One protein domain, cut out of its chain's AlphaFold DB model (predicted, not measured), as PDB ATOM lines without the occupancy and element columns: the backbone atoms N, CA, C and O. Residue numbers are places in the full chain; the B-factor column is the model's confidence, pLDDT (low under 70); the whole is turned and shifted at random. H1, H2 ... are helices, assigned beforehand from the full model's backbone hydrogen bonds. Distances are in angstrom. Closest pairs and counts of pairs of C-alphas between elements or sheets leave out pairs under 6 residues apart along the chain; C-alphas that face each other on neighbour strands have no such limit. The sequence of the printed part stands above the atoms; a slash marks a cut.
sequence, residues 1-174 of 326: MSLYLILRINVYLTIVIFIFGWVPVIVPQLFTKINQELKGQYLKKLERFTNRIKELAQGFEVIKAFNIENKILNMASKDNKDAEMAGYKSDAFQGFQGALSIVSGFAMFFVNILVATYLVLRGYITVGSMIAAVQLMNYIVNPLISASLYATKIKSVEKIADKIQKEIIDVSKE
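Overview. This is residues 1 to 174 of the 326 residues of the protein "ABC transporter transmembrane protein" of Caldanaerobacter subterraneus (UniProt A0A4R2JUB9). A row of shorter helices, H2, H3 and H4, runs along one very long helix, H6; H5 makes the turn at the far end, and H7 folds back from the other end of H6 and spreads away from it. H1 folds back beside H2 and packs on H7, and residues 157 to 174 stick out. The printed part has 174 residues with seven named helices, H1 to H7 in order, and no named strand: all helix. It is extended, with a radius of gyration of the C-alphas of 25.8 A and spans of 88 by 44 by 21 A.

Arrangement. Start with H1, residues 2 to 9, and H2, residues 11 to 21, a helical hairpin whose closest C-alphas, Leu 7 and Thr 14, are 5.7 A apart. Next come H3, residues 23 to 30, and H4, residues 32 to 58; both touch H6, residues 69 to 121, and run opposite ways to it. Look for the closest C-alphas at Pro 24 and Ser 104, 5.6 A, and at Lys 45 and Ala 83, 4.8 A, with shallow tilts of 29 and 24 degrees. H5, residues 60 to 65, is close to H6 but not clearly touching; C-alphas 63 and 69 are closest, at 5.9 A. H7, residues 127 to 170, forms a helical hairpin with H6, touching it with residues 127 to 134 alone; C-alphas 116 and 130 are closest, at 5.8 A. H2, H6 and H7 make an up-and-down bundle, each running against the one before. H7 also touches H1, closest at C-alphas 2 and 136, 5.9 A, and H3, at C-alphas 25 and 145, 5.9 A; H4 and H7 are apart. Every O i to N i+4 pair is within hydrogen-bond range in H1, H2, H4, H5 and H6, against 2 of 4 in H3 and 33 of 40 in H7.

Along the chain. Find C-alpha 2, where H1 begins, at (37.643, 50.761, 141.069). H4 is 38.5 A long. H6 runs 76.5 A from C-alpha 69 at (4.706, 84.244, 185.509); H7 runs 62.9 A to C-alpha 170 at (21.859, 46.140, 184.611), with a kink of 27 degrees near residue 164.

Size, cuts and confidence. The C-alphas of Ala 65 and Gly 123, the two farthest apart, are 87.8 A apart. The printed part has no cut, and its six links are tight. Confidence is under 70 at residues 1, 152, 156 and 168 to 174.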
ATOM      1  N   MET A   1      37.023  46.989 143.259       65.19
ATOM      2  CA  MET A   1      36.983  46.993 141.778       65.19
ATOM      3  C   MET A   1      37.614  48.261 141.196       65.19
ATOM      4  O   MET A   1      38.594  48.149 140.475       65.19
ATOM      5  N   SER A   2      37.139  49.458 141.554       71.12
ATOM      6  CA  SER A   2      37.643  50.761 141.069       71.12
ATOM      7  C   SER A   2      39.136  51.010 141.339       71.12
ATOM      8  O   SER A   2      39.857  51.378 140.418       71.12
ATOM      9  N   LEU A   3      39.635  50.716 142.549       70.19
ATOM     10  CA  LEU A   3      41.068  50.842 142.881       70.19
ATOM     11  C   LEU A   3      41.957  49.931 142.009       70.19
ATOM     12  O   LEU A   3      42.998  50.353 141.520       70.19
ATOM     13  N   TYR A   4      41.513  48.693 141.767       77.06
ATOM     14  CA  TYR A   4      42.222  47.713 140.936       77.06
ATOM     15  C   TYR A   4      42.278  48.135 139.459       77.06
ATOM     16  O   TYR A   4      43.310  47.974 138.809       77.06
ATOM     17  N   LEU A   5      41.194  48.723 138.941       73.50
ATOM     18  CA  LEU A   5      41.148  49.255 137.577       73.50
ATOM     19  C   LEU A   5      42.096  50.449 137.396       73.50
ATOM     20  O   LEU A   5      42.791  50.513 136.388       73.50
ATOM     21  N   ILE A   6      42.193  51.349 138.380       70.88
ATOM     22  CA  ILE A   6      43.133  52.485 138.340       70.88
ATOM     23  C   ILE A   6      44.595  52.001 138.404       70.88
ATOM     24  O   ILE A   6      45.439  52.478 137.644       70.88
ATOM     25  N   LEU A   7      44.872  50.980 139.218       75.88
ATOM     26  CA  LEU A   7      46.207  50.384 139.363       75.88
ATOM     27  C   LEU A   7      46.686  49.693 138.076       75.88
ATOM     28  O   LEU A   7      47.864  49.768 137.732       75.88
ATOM     29  N   ARG A   8      45.760  49.088 137.321       76.31
ATOM     30  CA  ARG A   8      46.003  48.538 135.975       76.31
ATOM     31  C   ARG A   8      46.260  49.610 134.911       76.31
ATOM     32  O   ARG A   8      46.894  49.298 133.911       76.31
ATOM     33  N   ILE A   9      45.762  50.833 135.105       70.44
ATOM     34  CA  ILE A   9      45.941  51.945 134.162       70.44
ATOM     35  C   ILE A   9      47.320  52.584 134.344       70.44
ATOM     36  O   ILE A   9      48.062  52.716 133.374       70.44
ATOM     37  N   ASN A  10      47.664  53.010 135.564       76.38
ATOM     38  CA  ASN A  10      48.969  53.605 135.852       76.38
ATOM     39  C   ASN A  10      49.254  53.653 137.366       76.38
ATOM     40  O   ASN A  10      48.471  54.197 138.152       76.38
ATOM     41  N   VAL A  11      50.418  53.142 137.777       80.25
ATOM     42  CA  VAL A  11      50.823  53.072 139.191       80.25
ATOM     43  C   VAL A  11      51.060  54.460 139.799       80.25
ATOM     44  O   VAL A  11      50.622  54.712 140.919       80.25
ATOM     45  N   TYR A  12      51.673  55.395 139.067       76.88
ATOM     46  CA  TYR A  12      51.967  56.746 139.567       76.88
ATOM     47  C   TYR A  12      50.692  57.544 139.839       76.88
ATOM     48  O   TYR A  12      50.556  58.179 140.882       76.88
ATOM     49  N   LEU A  13      49.723  57.451 138.930       74.19
ATOM     50  CA  LEU A  13      48.420  58.089 139.091       74.19
ATOM     51  C   LEU A  13      47.628  57.480 140.264       74.19
ATOM     52  O   LEU A  13      46.975  58.203 141.012       74.19
ATOM     53  N   THR A  14      47.748  56.168 140.480       77.94
ATOM     54  CA  THR A  14      47.128  55.483 141.626       77.94
ATOM     55  C   THR A  14      47.691  55.975 142.958       77.94
ATOM     56  O   THR A  14      46.924  56.236 143.881       77.94
ATOM     57  N   ILE A  15      49.013  56.138 143.058       79.06
ATOM     58  CA  ILE A  15      49.675  56.628 144.276       79.06
ATOM     59  C   ILE A  15      49.227  58.054 144.596       79.06
ATOM     60  O   ILE A  15      48.899  58.346 145.744       79.06
ATOM     61  N   VAL A  16      49.153  58.924 143.585       76.00
ATOM     62  CA  VAL A  16      48.676  60.302 143.759       76.00
ATOM     63  C   VAL A  16      47.225  60.302 144.231       76.00
ATOM     64  O   VAL A  16      46.948  60.870 145.282       76.00
ATOM     65  N   ILE A  17      46.319  59.601 143.545       75.06
ATOM     66  CA  ILE A  17      44.905  59.516 143.948       75.06
ATOM     67  C   ILE A  17      44.761  58.942 145.359       75.06
ATOM     68  O   ILE A  17      43.900  59.394 146.109       75.06
ATOM     69  N   PHE A  18      45.595  57.975 145.742       77.38
ATOM     70  CA  PHE A  18      45.545  57.387 147.073       77.38
ATOM     71  C   PHE A  18      46.010  58.375 148.142       77.38
ATOM     72  O   PHE A  18      45.246  58.650 149.057       77.38
ATOM     73  N   ILE A  19      47.207  58.961 148.015       78.88
ATOM     74  CA  ILE A  19      47.761  59.922 148.989       78.88
ATOM     75  C   ILE A  19      46.826  61.116 149.156       78.88
ATOM     76  O   ILE A  19      46.486  61.515 150.269       78.88
ATOM     77  N   PHE A  20      46.387  61.668 148.032       76.56
ATOM     78  CA  PHE A  20      45.556  62.849 148.025       76.56
ATOM     79  C   PHE A  20      44.104  62.489 148.427       76.56
ATOM     80  O   PHE A  20      43.497  63.190 149.228       76.56
ATOM     81  N   GLY A  21      43.555  61.338 148.047       74.69
ATOM     82  CA  GLY A  21      42.192  60.919 148.422       74.69
ATOM     83  C   GLY A  21      41.876  60.941 149.928       74.69
ATOM     84  O   GLY A  21      40.711  61.086 150.297       74.69
ATOM     85  N   TRP A  22      42.888  60.874 150.800       78.31
ATOM     86  CA  TRP A  22      42.729  60.986 152.255       78.31
ATOM     87  C   TRP A  22      42.576  62.418 152.782       78.31
ATOM     88  O   TRP A  22      42.046  62.598 153.876       78.31
ATOM     89  N   VAL A  23      42.992  63.452 152.044       80.25
ATOM     90  CA  VAL A  23      42.961  64.847 152.532       80.25
ATOM     91  C   VAL A  23      41.540  65.310 152.892       80.25
ATOM     92  O   VAL A  23      41.370  65.807 154.007       80.25
ATOM     93  N   PRO A  24      40.494  65.089 152.064       74.94
ATOM     94  CA  PRO A  24      39.123  65.468 152.420       74.94
ATOM     95  C   PRO A  24      38.553  64.684 153.610       74.94
ATOM     96  O   PRO A  24      37.546  65.092 154.177       74.94
ATOM     97  N   VAL A  25      39.182  63.569 154.001       75.75
ATOM     98  CA  VAL A  25      38.801  62.778 155.181       75.75
ATOM     99  C   VAL A  25      39.550  63.251 156.427       75.75
ATOM    100  O   VAL A  25      38.947  63.395 157.487       75.75
ATOM    101  N   ILE A  26      40.847  63.541 156.311       81.38
ATOM    102  CA  ILE A  26      41.698  63.961 157.434       81.38
ATOM    103  C   ILE A  26      41.379  65.395 157.869       81.38
ATOM    104  O   ILE A  26      41.311  65.672 159.067       81.38
ATOM    105  N   VAL A  27      41.154  66.313 156.922       81.81
ATOM    106  CA  VAL A  27      40.939  67.736 157.229       81.81
ATOM    107  C   VAL A  27      39.739  67.946 158.165       81.81
ATOM    108  O   VAL A  27      39.919  68.593 159.198       81.81
ATOM    109  N   PRO A  28      38.545  67.364 157.921       75.38
ATOM    110  CA  PRO A  28      37.437  67.457 158.869       75.38
ATOM    111  C   PRO A  28      37.733  66.790 160.219       75.38
ATOM    112  O   PRO A  28      37.244  67.276 161.238       75.38
ATOM    113  N   GLN A  29      38.527  65.712 160.256       77.88
ATOM    114  CA  GLN A  29      38.826  64.979 161.493       77.88
ATOM    115  C   GLN A  29      39.635  65.798 162.509       77.88
ATOM    116  O   GLN A  29      39.457  65.629 163.717       77.88
ATOM    117  N   LEU A  30      40.461  66.744 162.050       83.19
ATOM    118  CA  LEU A  30      41.194  67.662 162.934       83.19
ATOM    119  C   LEU A  30      40.257  68.511 163.807       83.19
ATOM    120  O   LEU A  30      40.596  68.860 164.937       83.19
ATOM    121  N   PHE A  31      39.049  68.789 163.315       84.50
ATOM    122  CA  PHE A  31      38.055  69.614 163.998       84.50
ATOM    123  C   PHE A  31      37.025  68.800 164.795       84.50
ATOM    124  O   PHE A  31      36.155  69.381 165.445       84.50
ATOM    125  N   THR A  32      37.116  67.463 164.805       80.81
ATOM    126  CA  THR A  32      36.132  66.599 165.479       80.81
ATOM    127  C   THR A  32      36.032  66.875 166.979       80.81
ATOM    128  O   THR A  32      34.922  66.900 167.503       80.81
ATOM    129  N   LYS A  33      37.151  67.123 167.675       83.12
ATOM    130  CA  LYS A  33      37.138  67.426 169.121       83.12
ATOM    131  C   LYS A  33      36.375  68.714 169.432       83.12
ATOM    132  O   LYS A  33      35.528  68.718 170.317       83.12
ATOM    133  N   ILE A  34      36.633  69.771 168.663       87.00
ATOM    134  CA  ILE A  34      35.959  71.067 168.819       87.00
ATOM    135  C   ILE A  34      34.462  70.910 168.539       87.00
ATOM    136  O   ILE A  34      33.632  71.395 169.301       87.00
ATOM    137  N   ASN A  35      34.109  70.169 167.483       83.06
ATOM    138  CA  ASN A  35      32.713  69.910 167.142       83.06
ATOM    139  C   ASN A  35      31.988  69.130 168.262       83.06
ATOM    140  O   ASN A  35      30.889  69.499 168.673       83.06
ATOM    141  N   GLN A  36      32.632  68.106 168.834       82.00
ATOM    142  CA  GLN A  36      32.099  67.368 169.988       82.00
ATOM    143  C   GLN A  36      31.912  68.257 171.223       82.00
ATOM    144  O   GLN A  36      30.903  68.129 171.915       82.00
ATOM    145  N   GLU A  37      32.850  69.162 171.498       87.88
ATOM    146  CA  GLU A  37      32.768  70.082 172.632       87.88
ATOM    147  C   GLU A  37      31.633  71.102 172.462       87.88
ATOM    148  O   GLU A  37      30.802  71.251 173.361       87.88
ATOM    149  N   LEU A  38      31.534  71.740 171.290       88.94
ATOM    150  CA  LEU A  38      30.451  72.675 170.966       88.94
ATOM    151  C   LEU A  38      29.083  71.990 171.026       88.94
ATOM    152  O   LEU A  38      28.150  72.522 171.633       88.94
ATOM    153  N   LYS A  39      28.967  70.779 170.462       85.25
ATOM    154  CA  LYS A  39      27.727  70.001 170.529       85.25
ATOM    155  C   LYS A  39      27.390  69.600 171.966       85.25
ATOM    156  O   LYS A  39      26.229  69.674 172.358       85.25
ATOM    157  N   GLY A  40      28.390  69.243 172.772       84.94
ATOM    158  CA  GLY A  40      28.223  68.959 174.197       84.94
ATOM    159  C   GLY A  40      27.720  70.167 174.995       84.94
ATOM    160  O   GLY A  40      26.825  70.020 175.826       84.94
ATOM    161  N   GLN A  41      28.236  71.371 174.725       90.88
ATOM    162  CA  GLN A  41      27.745  72.605 175.351       90.88
ATOM    163  C   GLN A  41      26.296  72.917 174.955       90.88
ATOM    164  O   GLN A  41      25.501  73.296 175.816       90.88
ATOM    165  N   TYR A  42      25.945  72.729 173.681       92.81
ATOM    166  CA  TYR A  42      24.566  72.857 173.209       92.81
ATOM    167  C   TYR A  42      23.628  71.893 173.946       92.81
ATOM    168  O   TYR A  42      22.631  72.340 174.510       92.81
ATOM    169  N   LEU A  43      23.979  70.604 174.026       88.38
ATOM    170  CA  LEU A  43      23.152  69.595 174.697       88.38
ATOM    171  C   LEU A  43      22.939  69.908 176.184       88.38
ATOM    172  O   LEU A  43      21.807  69.844 176.652       88.38
ATOM    173  N   LYS A  44      23.984  70.333 176.909       91.56
ATOM    174  CA  LYS A  44      23.858  70.740 178.323       91.56
ATOM    175  C   LYS A  44      22.898  71.915 178.517       91.56
ATOM    176  O   LYS A  44      22.132  71.948 179.476       91.56
ATOM    177  N   LYS A  45      22.949  72.912 177.630       94.38
ATOM    178  CA  LYS A  45      22.053  74.074 177.711       94.38
ATOM    179  C   LYS A  45      20.624  73.731 177.297       94.38
ATOM    180  O   LYS A  45      19.690  74.230 177.918       94.38
ATOM    181  N   LEU A  46      20.462  72.860 176.302       93.56
ATOM    182  CA  LEU A  46      19.160  72.338 175.899       93.56
ATOM    183  C   LEU A  46      18.506  71.553 177.041       93.56
ATOM    184  O   LEU A  46      17.351  71.802 177.352       93.56
ATOM    185  N   GLU A  47      19.259  70.687 177.723       91.94
ATOM    186  CA  GLU A  47      18.787  69.953 178.903       91.94
ATOM    187  C   GLU A  47      18.302  70.904 180.006       91.94
ATOM    188  O   GLU A  47      17.215  70.720 180.556       91.94
ATOM    189  N   ARG A  48      19.056  71.978 180.286       94.12
ATOM    190  CA  ARG A  48      18.640  73.012 181.244       94.12
ATOM    191  C   ARG A  48      17.308  73.656 180.854       94.12
ATOM    192  O   ARG A  48      16.445  73.831 181.710       94.12
ATOM    193  N   PHE A  49      17.139  73.993 179.577       95.31
ATOM    194  CA  PHE A  49      15.895  74.559 179.065       95.31
ATOM    195  C   PHE A  49      14.731  73.560 179.153       95.31
ATOM    196  O   PHE A  49      13.663  73.910 179.646       95.31
ATOM    197  N   THR A  50      14.932  72.299 178.767       94.25
ATOM    198  CA  THR A  50      13.909  71.250 178.888       94.25
ATOM    199  C   THR A  50      13.480  71.043 180.341       94.25
ATOM    200  O   THR A  50      12.284  70.978 180.625       94.25
ATOM    201  N   ASN A  51      14.430  71.021 181.278       93.69
ATOM    202  CA  ASN A  51      14.125  70.941 182.706       93.69
ATOM    203  C   ASN A  51      13.319  72.157 183.185       93.69
ATOM    204  O   ASN A  51      12.357  71.988 183.928       93.69
ATOM    205  N   ARG A  52      13.622  73.368 182.697       93.31
ATOM    206  CA  ARG A  52      12.827  74.573 182.988       93.31
ATOM    207  C   ARG A  52      11.380  74.453 182.499       93.31
ATOM    208  O   ARG A  52      10.471  74.881 183.204       93.31
ATOM    209  N   ILE A  53      11.151  73.876 181.317       94.62
ATOM    210  CA  ILE A  53       9.794  73.620 180.806       94.62
ATOM    211  C   ILE A  53       9.062  72.596 181.682       94.62
ATOM    212  O   ILE A  53       7.883  72.774 181.984       94.62
ATOM    213  N   LYS A  54       9.763  71.559 182.152       92.19
ATOM    214  CA  LYS A  54       9.197  70.583 183.088       92.19
ATOM    215  C   LYS A  54       8.798  71.230 184.419       92.19
ATOM    216  O   LYS A  54       7.690  70.999 184.888       92.19
ATOM    217  N   GLU A  55       9.657  72.078 184.987       91.69
ATOM    218  CA  GLU A  55       9.356  72.848 186.205       91.69
ATOM    219  C   GLU A  55       8.141  73.769 186.019       91.69
ATOM    220  O   GLU A  55       7.309  73.872 186.914       91.69
ATOM    221  N   LEU A  56       8.013  74.412 184.853       92.00
ATOM    222  CA  LEU A  56       6.853  75.237 184.506       92.00
ATOM    223  C   LEU A  56       5.545  74.436 184.500       92.00
ATOM    224  O   LEU A  56       4.550  74.907 185.042       92.00
ATOM    225  N   ALA A  57       5.552  73.244 183.896       89.81
ATOM    226  CA  ALA A  57       4.378  72.379 183.831       89.81
ATOM    227  C   ALA A  57       3.995  71.836 185.217       89.81
ATOM    228  O   ALA A  57       2.839  71.922 185.615       89.81
ATOM    229  N   GLN A  58       4.974  71.342 185.979       90.06
ATOM    230  CA  GLN A  58       4.751  70.786 187.318       90.06
ATOM    231  C   GLN A  58       4.388  71.852 188.361       90.06
ATOM    232  O   GLN A  58       3.664  71.572 189.308       90.06
ATOM    233  N   GLY A  59       4.903  73.072 188.207       92.12
ATOM    234  CA  GLY A  59       4.682  74.190 189.123       92.12
ATOM    235  C   GLY A  59       3.585  75.155 188.684       92.12
ATOM    236  O   GLY A  59       3.519  76.253 189.234       92.12
ATOM    237  N   PHE A  60       2.761  74.803 187.691       91.50
ATOM    238  CA  PHE A  60       1.827  75.734 187.050       91.50
ATOM    239  C   PHE A  60       0.899  76.438 188.052       91.50
ATOM    240  O   PHE A  60       0.797  77.667 188.044       91.50
ATOM    241  N   GLU A  61       0.287  75.675 188.959       91.56
ATOM    242  CA  GLU A  61      -0.604  76.215 189.991       91.56
ATOM    243  C   GLU A  61       0.116  77.189 190.923       91.56
ATOM    244  O   GLU A  61      -0.399  78.266 191.206       91.56
ATOM    245  N   VAL A  62       1.341  76.862 191.347       94.38
ATOM    246  CA  VAL A  62       2.152  77.725 192.219       94.38
ATOM    247  C   VAL A  62       2.521  79.015 191.490       94.38
ATOM    248  O   VAL A  62       2.417  80.105 192.045       94.38
ATOM    249  N   ILE A  63       2.918  78.922 190.224       94.56
ATOM    250  CA  ILE A  63       3.281  80.094 189.423       94.56
ATOM    251  C   ILE A  63       2.096  81.058 189.317       94.56
ATOM    252  O   ILE A  63       2.279  82.264 189.493       94.56
ATOM    253  N   LYS A  64       0.897  80.514 189.073       93.62
ATOM    254  CA  LYS A  64      -0.360  81.265 188.989       93.62
ATOM    255  C   LYS A  64      -0.779  81.842 190.338       93.62
ATOM    256  O   LYS A  64      -1.086  83.027 190.421       93.62
ATOM    257  N   ALA A  65      -0.736  81.037 191.396       96.00
ATOM    258  CA  ALA A  65      -1.136  81.440 192.742       96.00
ATOM    259  C   ALA A  65      -0.261  82.571 193.302       96.00
ATOM    260  O   ALA A  65      -0.759  83.460 193.987       96.00
ATOM    261  N   PHE A  66       1.036  82.561 192.985       95.56
ATOM    262  CA  PHE A  66       1.988  83.574 193.444       95.56
ATOM    263  C   PHE A  66       2.223  84.708 192.431       95.56
ATOM    264  O   PHE A  66       3.015  85.607 192.719       95.56
ATOM    265  N   ASN A  67       1.543  84.702 191.275       94.75
ATOM    266  CA  ASN A  67       1.636  85.730 190.226       94.75
ATOM    267  C   ASN A  67       3.092  86.029 189.789       94.75
ATOM    268  O   ASN A  67       3.531  87.180 189.701       94.75
ATOM    269  N   ILE A  68       3.887  84.968 189.597       95.69
ATOM    270  CA  ILE A  68       5.321  85.044 189.253       95.69
ATOM    271  C   ILE A  68       5.618  84.687 187.789       95.69
ATOM    272  O   ILE A  68       6.781  84.477 187.431       95.69
ATOM    273  N   GLU A  69       4.607  84.655 186.916       94.31
ATOM    274  CA  GLU A  69       4.706  84.244 185.509       94.31
ATOM    275  C   GLU A  69       5.825  84.979 184.780       94.31
ATOM    276  O   GLU A  69       6.703  84.352 184.193       94.31
ATOM    277  N   ASN A  70       5.838  86.311 184.863       94.56
ATOM    278  CA  ASN A  70       6.818  87.136 184.159       94.56
ATOM    279  C   ASN A  70       8.255  86.782 184.559       94.56
ATOM    280  O   ASN A  70       9.156  86.763 183.722       94.56
ATOM    281  N   LYS A  71       8.482  86.463 185.838       93.62
ATOM    282  CA  LYS A  71       9.808  86.097 186.337       93.62
ATOM    283  C   LYS A  71      10.249  84.752 185.767       93.62
ATOM    284  O   LYS A  71      11.381  84.646 185.296       93.62
ATOM    285  N   ILE A  72       9.367  83.753 185.772       93.31
ATOM    286  CA  ILE A  72       9.707  82.417 185.271       93.31
ATOM    287  C   ILE A  72       9.811  82.402 183.744       93.31
ATOM    288  O   ILE A  72      10.749  81.814 183.211       93.31
ATOM    289  N   LEU A  73       8.933  83.113 183.032       93.94
ATOM    290  CA  LEU A  73       9.012  83.265 181.577       93.94
ATOM    291  C   LEU A  73      10.308  83.964 181.153       93.94
ATOM    292  O   LEU A  73      10.947  83.533 180.197       93.94
ATOM    293  N   ASN A  74      10.756  84.983 181.892       95.81
ATOM    294  CA  ASN A  74      12.046  85.625 181.633       95.81
ATOM    295  C   ASN A  74      13.226  84.669 181.864       95.81
ATOM    296  O   ASN A  74      14.172  84.659 181.074       95.81
ATOM    297  N   MET A  75      13.175  83.838 182.911       93.69
ATOM    298  CA  MET A  75      14.183  82.797 183.146       93.69
ATOM    299  C   MET A  75      14.189  81.754 182.019       93.69
ATOM    300  O   MET A  75      15.253  81.451 181.485       93.69
ATOM    301  N   ALA A  76      13.016  81.273 181.602       94.44
ATOM    302  CA  ALA A  76      12.877  80.322 180.502       94.44
ATOM    303  C   ALA A  76      13.342  80.905 179.163       94.44
ATOM    304  O   ALA A  76      14.052  80.239 178.416       94.44
ATOM    305  N   SER A  77      13.018  82.170 178.882       96.06
ATOM    306  CA  SER A  77      13.501  82.880 177.696       96.06
ATOM    307  C   SER A  77      15.026  83.013 177.695       96.06
ATOM    308  O   SER A  77      15.658  82.843 176.652       96.06
ATOM    309  N   LYS A  78      15.637  83.271 178.858       96.50
ATOM    310  CA  LYS A  78      17.096  83.320 178.999       96.50
ATOM    311  C   LYS A  78      17.735  81.955 178.738       96.50
ATOM    312  O   LYS A  78      18.664  81.883 177.939       96.50
ATOM    313  N   ASP A  79      17.215  80.896 179.358       95.56
ATOM    314  CA  ASP A  79      17.693  79.524 179.147       95.56
ATOM    315  C   ASP A  79      17.539  79.110 177.665       95.56
ATOM    316  O   ASP A  79      18.461  78.532 177.087       95.56
ATOM    317  N   ASN A  80      16.433  79.499 177.014       97.06
ATOM    318  CA  ASN A  80      16.209  79.283 175.582       97.06
ATOM    319  C   ASN A  80      17.245  80.012 174.716       97.06
ATOM    320  O   ASN A  80      17.886  79.387 173.879       97.06
ATOM    321  N   LYS A  81      17.462  81.316 174.944       97.19
ATOM    322  CA  LYS A  81      18.463  82.106 174.202       97.19
ATOM    323  C   LYS A  81      19.872  81.548 174.374       97.19
ATOM    324  O   LYS A  81      20.649  81.517 173.423       97.19
ATOM    325  N   ASP A  82      20.216  81.100 175.579       96.38
ATOM    326  CA  ASP A  82      21.513  80.488 175.846       96.38
ATOM    327  C   ASP A  82      21.698  79.185 175.058       96.38
ATOM    328  O   ASP A  82      22.792  78.957 174.520       96.38
ATOM    329  N   ALA A  83      20.661  78.341 175.004       96.12
ATOM    330  CA  ALA A  83      20.647  77.098 174.237       96.12
ATOM    331  C   ALA A  83      20.702  77.366 172.726       96.12
ATOM    332  O   ALA A  83      21.532  76.777 172.036       96.12
ATOM    333  N   GLU A  84      19.900  78.308 172.235       96.25
ATOM    334  CA  GLU A  84      19.870  78.738 170.838       96.25
ATOM    335  C   GLU A  84      21.230  79.286 170.397       96.25
ATOM    336  O   GLU A  84      21.776  78.845 169.391       96.25
ATOM    337  N   MET A  85      21.853  80.166 171.188       96.94
ATOM    338  CA  MET A  85      23.158  80.737 170.848       96.94
ATOM    339  C   MET A  85      24.279  79.685 170.855       96.94
ATOM    340  O   MET A  85      25.223  79.775 170.068       96.94
ATOM    341  N   ALA A  86      24.199  78.675 171.725       94.44
ATOM    342  CA  ALA A  86      25.126  77.544 171.678       94.44
ATOM    343  C   ALA A  86      24.868  76.629 170.472       94.44
ATOM    344  O   ALA A  86      25.829  76.187 169.842       94.44
ATOM    345  N   GLY A  87      23.599  76.398 170.125       93.69
ATOM    346  CA  GLY A  87      23.195  75.674 168.920       93.69
ATOM    347  C   GLY A  87      23.713  76.363 167.664       93.69
ATOM    348  O   GLY A  87      24.435  75.749 166.888       93.69
ATOM    349  N   TYR A  88      23.493  77.673 167.548       95.94
ATOM    350  CA  TYR A  88      24.006  78.493 166.456       95.94
ATOM    351  C   TYR A  88      25.529  78.391 166.321       95.94
ATOM    352  O   TYR A  88      26.026  78.166 165.224       95.94
ATOM    353  N   LYS A  89      26.292  78.497 167.419       93.94
ATOM    354  CA  LYS A  89      27.758  78.327 167.378       93.94
ATOM    355  C   LYS A  89      28.170  76.931 166.907       93.94
ATOM    356  O   LYS A  89      29.094  76.810 166.107       93.94
ATOM    357  N   SER A  90      27.493  75.891 167.395       90.25
ATOM    358  CA  SER A  90      27.701  74.500 166.972       90.25
ATOM    359  C   SER A  90      27.430  74.324 165.476       90.25
ATOM    360  O   SER A  90      28.232  73.723 164.762       90.25
ATOM    361  N   ASP A  91      26.317  74.861 164.991       90.06
ATOM    362  CA  ASP A  91      25.866  74.665 163.616       90.06
ATOM    363  C   ASP A  91      26.659  75.535 162.637       90.06
ATOM    364  O   ASP A  91      27.043  75.061 161.572       90.06
ATOM    365  N   ALA A  92      27.020  76.761 163.025       93.75
ATOM    366  CA  ALA A  92      27.931  77.614 162.264       93.75
ATOM    367  C   ALA A  92      29.309  76.956 162.105       93.75
ATOM    368  O   ALA A  92      29.878  76.964 161.013       93.75
ATOM    369  N   PHE A  93      29.835  76.336 163.166       89.62
ATOM    370  CA  PHE A  93      31.107  75.618 163.101       89.62
ATOM    371  C   PHE A  93      31.021  74.355 162.232       89.62
ATOM    372  O   PHE A  93      31.923  74.097 161.437       89.62
ATOM    373  N   GLN A  94      29.923  73.598 162.317       85.94
ATOM    374  CA  GLN A  94      29.663  72.477 161.405       85.94
ATOM    375  C   GLN A  94      29.537  72.939 159.949       85.94
ATOM    376  O   GLN A  94      30.076  72.290 159.056       85.94
ATOM    377  N   GLY A  95      28.880  74.074 159.703       88.81
ATOM    378  CA  GLY A  95      28.789  74.696 158.385       88.81
ATOM    379  C   GLY A  95      30.164  75.080 157.837       88.81
ATOM    380  O   GLY A  95      30.492  74.727 156.706       88.81
ATOM    381  N   PHE A  96      31.009  75.714 158.658       89.25
ATOM    382  CA  PHE A  96      32.404  76.008 158.316       89.25
ATOM    383  C   PHE A  96      33.200  74.733 158.003       89.25
ATOM    384  O   PHE A  96      33.882  74.670 156.982       89.25
ATOM    385  N   GLN A  97      33.078  73.697 158.836       84.38
ATOM    386  CA  GLN A  97      33.728  72.401 158.624       84.38
ATOM    387  C   GLN A  97      33.264  71.748 157.310       84.38
ATOM    388  O   GLN A  97      34.085  71.218 156.561       84.38
ATOM    389  N   GLY A  98      31.966  71.814 157.004       83.06
ATOM    390  CA  GLY A  98      31.391  71.327 155.752       83.06
ATOM    391  C   GLY A  98      31.909  72.094 154.535       83.06
ATOM    392  O   GLY A  98      32.347  71.479 153.565       83.06
ATOM    393  N   ALA A  99      31.945  73.428 154.604       88.69
ATOM    394  CA  ALA A  99      32.504  74.272 153.549       88.69
ATOM    395  C   ALA A  99      33.996  73.982 153.320       88.69
ATOM    396  O   ALA A  99      34.420  73.799 152.180       88.69
ATOM    397  N   LEU A 100      34.780  73.851 154.396       85.25
ATOM    398  CA  LEU A 100      36.192  73.470 154.329       85.25
ATOM    399  C   LEU A 100      36.370  72.092 153.676       85.25
ATOM    400  O   LEU A 100      37.251  71.916 152.835       85.25
ATOM    401  N   SER A 101      35.499  71.132 154.002       82.12
ATOM    402  CA  SER A 101      35.488  69.810 153.372       82.12
ATOM    403  C   SER A 101      35.205  69.899 151.869       82.12
ATOM    404  O   SER A 101      35.913  69.264 151.090       82.12
ATOM    405  N   ILE A 102      34.229  70.706 151.440       82.56
ATOM    406  CA  ILE A 102      33.889  70.897 150.019       82.56
ATOM    407  C   ILE A 102      35.041  71.570 149.263       82.56
ATOM    408  O   ILE A 102      35.446  71.084 148.208       82.56
ATOM    409  N   VAL A 103      35.612  72.648 149.812       88.25
ATOM    410  CA  VAL A 103      36.763  73.349 149.216       88.25
ATOM    411  C   VAL A 103      37.959  72.410 149.095       88.25
ATOM    412  O   VAL A 103      38.598  72.369 148.044       88.25
ATOM    413  N   SER A 104      38.226  71.603 150.128       83.31
ATOM    414  CA  SER A 104      39.266  70.576 150.059       83.31
ATOM    415  C   SER A 104      38.959  69.554 148.960       83.31
ATOM    416  O   SER A 104      39.833  69.257 148.158       83.31
ATOM    417  N   GLY A 105      37.712  69.093 148.819       80.88
ATOM    418  CA  GLY A 105      37.307  68.186 147.742       80.88
ATOM    419  C   GLY A 105      37.568  68.760 146.345       80.88
ATOM    420  O   GLY A 105      38.159  68.082 145.504       80.88
ATOM    421  N   PHE A 106      37.211  70.026 146.107       84.81
ATOM    422  CA  PHE A 106      37.468  70.696 144.828       84.81
ATOM    423  C   PHE A 106      38.955  70.910 144.555       84.81
ATOM    424  O   PHE A 106      39.418  70.585 143.463       84.81
ATOM    425  N   ALA A 107      39.726  71.406 145.528       86.00
ATOM    426  CA  ALA A 107      41.173  71.580 145.375       86.00
ATOM    427  C   ALA A 107      41.847  70.264 144.953       86.00
ATOM    428  O   ALA A 107      42.714  70.230 144.084       86.00
ATOM    429  N   MET A 108      41.370  69.161 145.516       81.44
ATOM    430  CA  MET A 108      41.881  67.824 145.259       81.44
ATOM    431  C   MET A 108      41.483  67.300 143.888       81.44
ATOM    432  O   MET A 108      42.300  66.685 143.203       81.44
ATOM    433  N   PHE A 109      40.264  67.593 143.445       82.50
ATOM    434  CA  PHE A 109      39.847  67.339 142.073       82.50
ATOM    435  C   PHE A 109      40.747  68.077 141.064       82.50
ATOM    436  O   PHE A 109      41.240  67.463 140.117       82.50
ATOM    437  N   PHE A 110      41.059  69.355 141.315       87.25
ATOM    438  CA  PHE A 110      41.975  70.141 140.480       87.25
ATOM    439  C   PHE A 110      43.397  69.569 140.448       87.25
ATOM    440  O   PHE A 110      43.962  69.411 139.365       87.25
ATOM    441  N   VAL A 111      43.970  69.207 141.602       84.56
ATOM    442  CA  VAL A 111      45.308  68.589 141.676       84.56
ATOM    443  C   VAL A 111      45.361  67.297 140.860       84.56
ATOM    444  O   VAL A 111      46.304  67.089 140.097       84.56
ATOM    445  N   ASN A 112      44.333  66.450 140.954       79.50
ATOM    446  CA  ASN A 112      44.291  65.202 140.195       79.50
ATOM    447  C   ASN A 112      44.191  65.438 138.686       79.50
ATOM    448  O   ASN A 112      44.889  64.767 137.925       79.50
ATOM    449  N   ILE A 113      43.393  66.414 138.242       86.06
ATOM    450  CA  ILE A 113      43.342  66.798 136.825       86.06
ATOM    451  C   ILE A 113      44.704  67.298 136.345       86.06
ATOM    452  O   ILE A 113      45.144  66.888 135.271       86.06
ATOM    453  N   LEU A 114      45.395  68.139 137.121       88.25
ATOM    454  CA  LEU A 114      46.712  68.664 136.747       88.25
ATOM    455  C   LEU A 114      47.750  67.546 136.609       88.25
ATOM    456  O   LEU A 114      48.471  67.495 135.612       88.25
ATOM    457  N   VAL A 115      47.790  66.614 137.565       85.44
ATOM    458  CA  VAL A 115      48.705  65.465 137.514       85.44
ATOM    459  C   VAL A 115      48.368  64.541 136.344       85.44
ATOM    460  O   VAL A 115      49.267  64.134 135.607       85.44
ATOM    461  N   ALA A 116      47.088  64.231 136.130       84.31
ATOM    462  CA  ALA A 116      46.670  63.398 135.008       84.31
ATOM    463  C   ALA A 116      47.016  64.059 133.662       84.31
ATOM    464  O   ALA A 116      47.563  63.401 132.780       84.31
ATOM    465  N   THR A 117      46.804  65.372 133.538       88.50
ATOM    466  CA  THR A 117      47.189  66.155 132.352       88.50
ATOM    467  C   THR A 117      48.698  66.102 132.119       88.50
ATOM    468  O   THR A 117      49.137  65.835 131.002       88.50
ATOM    469  N   TYR A 118      49.510  66.282 133.166       89.19
ATOM    470  CA  TYR A 118      50.969  66.184 133.068       89.19
ATOM    471  C   TYR A 118      51.430  64.805 132.563       89.19
ATOM    472  O   TYR A 118      52.320  64.715 131.716       89.19
ATOM    473  N   LEU A 119      50.792  63.727 133.030       86.25
ATOM    474  CA  LEU A 119      51.095  62.362 132.588       86.25
ATOM    475  C   LEU A 119      50.685  62.107 131.129       86.25
ATOM    476  O   LEU A 119      51.408  61.399 130.424       86.25
ATOM    477  N   VAL A 120      49.579  62.699 130.662       89.94
ATOM    478  CA  VAL A 120      49.174  62.660 129.244       89.94
ATOM    479  C   VAL A 120      50.196  63.391 128.374       89.94
ATOM    480  O   VAL A 120      50.654  62.835 127.380       89.94
ATOM    481  N   LEU A 121      50.608  64.606 128.760       90.94
ATOM    482  CA  LEU A 121      51.574  65.412 127.998       90.94
ATOM    483  C   LEU A 121      52.946  64.734 127.865       90.94
ATOM    484  O   LEU A 121      53.653  64.947 126.884       90.94
ATOM    485  N   ARG A 122      53.322  63.901 128.839       89.81
ATOM    486  CA  ARG A 122      54.544  63.084 128.807       89.81
ATOM    487  C   ARG A 122      54.384  61.748 128.066       89.81
ATOM    488  O   ARG A 122      55.366  61.026 127.934       89.81
ATOM    489  N   GLY A 123      53.178  61.411 127.606       85.88
ATOM    490  CA  GLY A 123      52.889  60.171 126.881       85.88
ATOM    491  C   GLY A 123      52.763  58.919 127.757       85.88
ATOM    492  O   GLY A 123      52.759  57.814 127.225       85.88
ATOM    493  N   TYR A 124      52.649  59.056 129.084       84.88
ATOM    494  CA  TYR A 124      52.531  57.905 129.995       84.88
ATOM    495  C   TYR A 124      51.124  57.298 130.036       84.88
ATOM    496  O   TYR A 124      50.975  56.134 130.406       84.88
ATOM    497  N   ILE A 125      50.090  58.083 129.718       85.75
ATOM    498  CA  ILE A 125      48.685  57.654 129.704       85.75
ATOM    499  C   ILE A 125      47.929  58.304 128.540       85.75
ATOM    500  O   ILE A 125      48.304  59.373 128.061       85.75
ATOM    501  N   THR A 126      46.834  57.678 128.104       89.12
ATOM    502  CA  THR A 126      45.940  58.253 127.086       89.12
ATOM    503  C   THR A 126      44.927  59.221 127.705       89.12
ATOM    504  O   THR A 126      44.619  59.143 128.896       89.12
ATOM    505  N   VAL A 127      44.332  60.089 126.880       87.06
ATOM    506  CA  VAL A 127      43.228  60.974 127.301       87.06
ATOM    507  C   VAL A 127      42.030  60.164 127.822       87.06
ATOM    508  O   VAL A 127      41.428  60.529 128.830       87.06
ATOM    509  N   GLY A 128      41.722  59.017 127.203       85.88
ATOM    510  CA  GLY A 128      40.660  58.120 127.674       85.88
ATOM    511  C   GLY A 128      40.948  57.547 129.066       85.88
ATOM    512  O   GLY A 128      40.068  57.522 129.926       85.88
ATOM    513  N   SER A 129      42.202  57.168 129.325       82.75
ATOM    514  CA  SER A 129      42.663  56.708 130.640       82.75
ATOM    515  C   SER A 129      42.569  57.801 131.711       82.75
ATOM    516  O   SER A 129      42.203  57.505 132.845       82.75
ATOM    517  N   MET A 130      42.853  59.060 131.357       83.12
ATOM    518  CA  MET A 130      42.683  60.216 132.245       83.12
ATOM    519  C   MET A 130      41.211  60.426 132.630       83.12
ATOM    520  O   MET A 130      40.906  60.572 133.812       83.12
ATOM    521  N   ILE A 131      40.291  60.402 131.661       85.25
ATOM    522  CA  ILE A 131      38.852  60.565 131.928       85.25
ATOM    523  C   ILE A 131      38.344  59.431 132.827       85.25
ATOM    524  O   ILE A 131      37.661  59.685 133.821       85.25
ATOM    525  N   ALA A 132      38.731  58.187 132.525       83.75
ATOM    526  CA  ALA A 132      38.375  57.025 133.335       83.75
ATOM    527  C   ALA A 132      38.908  57.145 134.772       83.75
ATOM    528  O   ALA A 132      38.174  56.886 135.722       83.75
ATOM    529  N   ALA A 133      40.152  57.592 134.950       77.56
ATOM    530  CA  ALA A 133      40.749  57.817 136.263       77.56
ATOM    531  C   ALA A 133      39.988  58.852 137.105       77.56
ATOM    532  O   ALA A 133      39.686  58.592 138.271       77.56
ATOM    533  N   VAL A 134      39.649  60.002 136.514       79.00
ATOM    534  CA  VAL A 134      38.912  61.075 137.200       79.00
ATOM    535  C   VAL A 134      37.511  60.606 137.608       79.00
ATOM    536  O   VAL A 134      37.073  60.874 138.724       79.00
ATOM    537  N   GLN A 135      36.817  59.849 136.753       82.94
ATOM    538  CA  GLN A 135      35.499  59.302 137.096       82.94
ATOM    539  C   GLN A 135      35.579  58.211 138.170       82.94
ATOM    540  O   GLN A 135      34.798  58.223 139.122       82.94
ATOM    541  N   LEU A 136      36.537  57.286 138.054       81.06
ATOM    542  CA  LEU A 136      36.726  56.200 139.019       81.06
ATOM    543  C   LEU A 136      37.108  56.718 140.415       81.06
ATOM    544  O   LEU A 136      36.779  56.072 141.410       81.06
ATOM    545  N   MET A 137      37.733  57.896 140.506       74.88
ATOM    546  CA  MET A 137      38.074  58.545 141.774       74.88
ATOM    547  C   MET A 137      36.841  58.889 142.622       74.88
ATOM    548  O   MET A 137      36.869  58.699 143.840       74.88
ATOM    549  N   ASN A 138      35.738  59.326 142.004       77.12
ATOM    550  CA  ASN A 138      34.504  59.645 142.737       77.12
ATOM    551  C   ASN A 138      33.958  58.422 143.496       77.12
ATOM    552  O   ASN A 138      33.419  58.558 144.595       77.12
ATOM    553  N   TYR A 139      34.173  57.217 142.959       81.19
ATOM    554  CA  TYR A 139      33.800  55.951 143.599       81.19
ATOM    555  C   TYR A 139      34.741  55.518 144.732       81.19
ATOM    556  O   TYR A 139      34.470  54.515 145.385       81.19
ATOM    557  N   ILE A 140      35.846  56.230 144.960       75.00
ATOM    558  CA  ILE A 140      36.765  55.996 146.083       75.00
ATOM    559  C   ILE A 140      36.537  57.043 147.173       75.00
ATOM    560  O   ILE A 140      36.395  56.685 148.338       75.00
ATOM    561  N   VAL A 141      36.451  58.324 146.804       74.06
ATOM    562  CA  VAL A 141      36.375  59.429 147.774       74.06
ATOM    563  C   VAL A 141      35.015  59.494 148.472       74.06
ATOM    564  O   VAL A 141      34.972  59.614 149.697       74.06
ATOM    565  N   ASN A 142      33.904  59.361 147.736       79.06
ATOM    566  CA  ASN A 142      32.566  59.484 148.329       79.06
ATOM    567  C   ASN A 142      32.295  58.418 149.407       79.06
ATOM    568  O   ASN A 142      31.895  58.797 150.510       79.06
ATOM    569  N   PRO A 143      32.573  57.114 149.178       80.56
ATOM    570  CA  PRO A 143      32.432  56.109 150.229       80.56
ATOM    571  C   PRO A 143      33.322  56.371 151.446       80.56
ATOM    572  O   PRO A 143      32.910  56.077 152.564       80.56
ATOM    573  N   LEU A 144      34.515  56.942 151.254       74.06
ATOM    574  CA  LEU A 144      35.448  57.248 152.342       74.06
ATOM    575  C   LEU A 144      34.900  58.355 153.259       74.06
ATOM    576  O   LEU A 144      34.932  58.227 154.485       74.06
ATOM    577  N   ILE A 145      34.318  59.403 152.665       73.62
ATOM    578  CA  ILE A 145      33.626  60.475 153.397       73.62
ATOM    579  C   ILE A 145      32.409  59.904 154.141       73.62
ATOM    580  O   ILE A 145      32.251  60.135 155.343       73.62
ATOM    581  N   SER A 146      31.575  59.111 153.460       78.44
ATOM    582  CA  SER A 146      30.404  58.475 154.073       78.44
ATOM    583  C   SER A 146      30.789  57.546 155.226       78.44
ATOM    584  O   SER A 146      30.163  57.602 156.282       78.44
ATOM    585  N   ALA A 147      31.848  56.743 155.084       77.56
ATOM    586  CA  ALA A 147      32.338  55.854 156.135       77.56
ATOM    587  C   ALA A 147      32.750  56.625 157.399       77.56
ATOM    588  O   ALA A 147      32.390  56.224 158.507       77.56
ATOM    589  N   SER A 148      33.428  57.769 157.252       72.69
ATOM    590  CA  SER A 148      33.792  58.633 158.387       72.69
ATOM    591  C   SER A 148      32.557  59.210 159.100       72.69
ATOM    592  O   SER A 148      32.515  59.284 160.335       72.69
ATOM    593  N   LEU A 149      31.520  59.585 158.341       73.94
ATOM    594  CA  LEU A 149      30.245  60.045 158.902       73.94
ATOM    595  C   LEU A 149      29.521  58.924 159.658       73.94
ATOM    596  O   LEU A 149      29.058  59.144 160.778       73.94
ATOM    597  N   TYR A 150      29.459  57.716 159.091       79.19
ATOM    598  CA  TYR A 150      28.855  56.560 159.757       79.19
ATOM    599  C   TYR A 150      29.617  56.164 161.023       79.19
ATOM    600  O   TYR A 150      28.985  55.940 162.052       79.19
ATOM    601  N   ALA A 151      30.952  56.170 161.004       73.50
ATOM    602  CA  ALA A 151      31.765  55.898 162.190       73.50
ATOM    603  C   ALA A 151      31.476  56.890 163.331       73.50
ATOM    604  O   ALA A 151      31.389  56.502 164.495       73.50
ATOM    605  N   THR A 152      31.273  58.169 163.000       69.44
ATOM    606  CA  THR A 152      30.906  59.199 163.985       69.44
ATOM    607  C   THR A 152      29.496  58.974 164.538       69.44
ATOM    608  O   THR A 152      29.292  59.078 165.747       69.44
ATOM    609  N   LYS A 153      28.532  58.607 163.680       72.00
ATOM    610  CA  LYS A 153      27.169  58.258 164.107       72.00
ATOM    611  C   LYS A 153      27.158  57.038 165.031       72.00
ATOM    612  O   LYS A 153      26.546  57.110 166.091       72.00
ATOM    613  N   ILE A 154      27.881  55.972 164.693       77.62
ATOM    614  CA  ILE A 154      27.974  54.760 165.524       77.62
ATOM    615  C   ILE A 154      28.523  55.102 166.915       77.62
ATOM    616  O   ILE A 154      27.875  54.799 167.913       77.62
ATOM    617  N   LYS A 155      29.636  55.845 166.995       71.81
ATOM    618  CA  LYS A 155      30.211  56.291 168.280       71.81
ATOM    619  C   LYS A 155      29.268  57.168 169.110       71.81
ATOM    620  O   LYS A 155      29.373  57.203 170.332       71.81
ATOM    621  N   SER A 156      28.369  57.918 168.468       67.38
ATOM    622  CA  SER A 156      27.372  58.722 169.188       67.38
ATOM    623  C   SER A 156      26.256  57.873 169.803       67.38
ATOM    624  O   SER A 156      25.756  58.218 170.871       67.38
ATOM    625  N   VAL A 157      25.911  56.748 169.167       78.69
ATOM    626  CA  VAL A 157      24.900  55.800 169.657       78.69
ATOM    627  C   VAL A 157      25.463  54.918 170.771       78.69
ATOM    628  O   VAL A 157      24.747  54.647 171.725       78.69
ATOM    629  N   GLU A 158      26.742  54.545 170.704       78.56
ATOM    630  CA  GLU A 158      27.429  53.727 171.718       78.56
ATOM    631  C   GLU A 158      27.260  54.292 173.137       78.56
ATOM    632  O   GLU A 158      26.852  53.578 174.043       78.56
ATOM    633  N   LYS A 159      27.417  55.610 173.323       71.50
ATOM    634  CA  LYS A 159      27.212  56.255 174.635       71.50
ATOM    635  C   LYS A 159      25.773  56.178 175.147       71.50
ATOM    636  O   LYS A 159      25.551  56.134 176.354       71.50
ATOM    637  N   ILE A 160      24.797  56.240 174.242       75.50
ATOM    638  CA  ILE A 160      23.378  56.127 174.595       75.50
ATOM    639  C   ILE A 160      23.072  54.673 174.959       75.50
ATOM    640  O   ILE A 160      22.411  54.430 175.964       75.50
ATOM    641  N   ALA A 161      23.599  53.723 174.183       78.44
ATOM    642  CA  ALA A 161      23.481  52.298 174.451       78.44
ATOM    643  C   ALA A 161      24.106  51.927 175.805       78.44
ATOM    644  O   ALA A 161      23.431  51.296 176.608       78.44
ATOM    645  N   ASP A 162      25.314  52.413 176.110       81.44
ATOM    646  CA  ASP A 162      25.975  52.213 177.406       81.44
ATOM    647  C   ASP A 162      25.133  52.745 178.570       81.44
ATOM    648  O   ASP A 162      25.037  52.104 179.617       81.44
ATOM    649  N   LYS A 163      24.521  53.927 178.402       78.44
ATOM    650  CA  LYS A 163      23.672  54.529 179.435       78.44
ATOM    651  C   LYS A 163      22.401  53.709 179.657       78.44
ATOM    652  O   LYS A 163      22.075  53.411 180.798       78.44
ATOM    653  N   ILE A 164      21.717  53.313 178.582       79.81
ATOM    654  CA  ILE A 164      20.524  52.454 178.654       79.81
ATOM    655  C   ILE A 164      20.875  51.106 179.291       79.81
ATOM    656  O   ILE A 164      20.152  50.628 180.162       79.81
ATOM    657  N   GLN A 165      21.993  50.505 178.887       78.62
ATOM    658  CA  GLN A 165      22.435  49.221 179.410       78.62
ATOM    659  C   GLN A 165      22.715  49.306 180.912       78.62
ATOM    660  O   GLN A 165      22.140  48.532 181.670       78.62
ATOM    661  N   LYS A 166      23.493  50.298 181.355       76.44
ATOM    662  CA  LYS A 166      23.836  50.457 182.773       76.44
ATOM    663  C   LYS A 166      22.652  50.857 183.648       76.44
ATOM    664  O   LYS A 166      22.495  50.303 184.724       76.44
ATOM    665  N   GLU A 167      21.845  51.830 183.227       73.44
ATOM    666  CA  GLU A 167      20.818  52.424 184.100       73.44
ATOM    667  C   GLU A 167      19.483  51.666 184.082       73.44
ATOM    668  O   GLU A 167      18.708  51.800 185.023       73.44
ATOM    669  N   ILE A 168      19.190  50.888 183.036       69.25
ATOM    670  CA  ILE A 168      17.886  50.221 182.876       69.25
ATOM    671  C   ILE A 168      18.042  48.698 182.909       69.25
ATOM    672  O   ILE A 168      17.309  48.008 183.620       69.25
ATOM    673  N   ILE A 169      18.993  48.156 182.146       65.56
ATOM    674  CA  ILE A 169      19.128  46.701 181.973       65.56
ATOM    675  C   ILE A 169      19.933  46.075 183.115       65.56
ATOM    676  O   ILE A 169      19.552  45.025 183.619       65.56
ATOM    677  N   ASP A 170      21.024  46.703 183.548       60.44
ATOM    678  CA  ASP A 170      21.859  46.140 184.611       60.44
ATOM    679  C   ASP A 170      21.249  46.384 186.003       60.44
ATOM    680  O   ASP A 170      21.281  45.484 186.834       60.44
ATOM    681  N   VAL A 171      20.560  47.513 186.232       58.19
ATOM    682  CA  VAL A 171      19.781  47.750 187.471       58.19
ATOM    683  C   VAL A 171      18.615  46.764 187.615       58.19
ATOM    684  O   VAL A 171      18.288  46.359 188.724       58.19
ATOM    685  N   SER A 172      18.000  46.321 186.512       54.56
ATOM    686  CA  SER A 172      16.979  45.261 186.568       54.56
ATOM    687  C   SER A 172      17.563  43.855 186.774       54.56
ATOM    688  O   SER A 172      16.809  42.934 187.084       54.56
ATOM    689  N   LYS A 173      18.887  43.690 186.634       47.19
ATOM    690  CA  LYS A 173      19.635  42.448 186.897       47.19
ATOM    691  C   LYS A 173      20.378  42.433 188.226       47.19
ATOM    692  O   LYS A 173      20.860  41.368 188.605       47.19
ATOM    693  N   GLU A 174      20.500  43.561 188.926       47.72
ATOM    694  CA  GLU A 174      20.813  43.542 190.352       47.72
ATOM    695  C   GLU A 174      19.628  42.876 191.051       47.72
ATOM    696  O   GLU A 174      18.668  43.511 191.484       47.72
TER     697      GLU A 174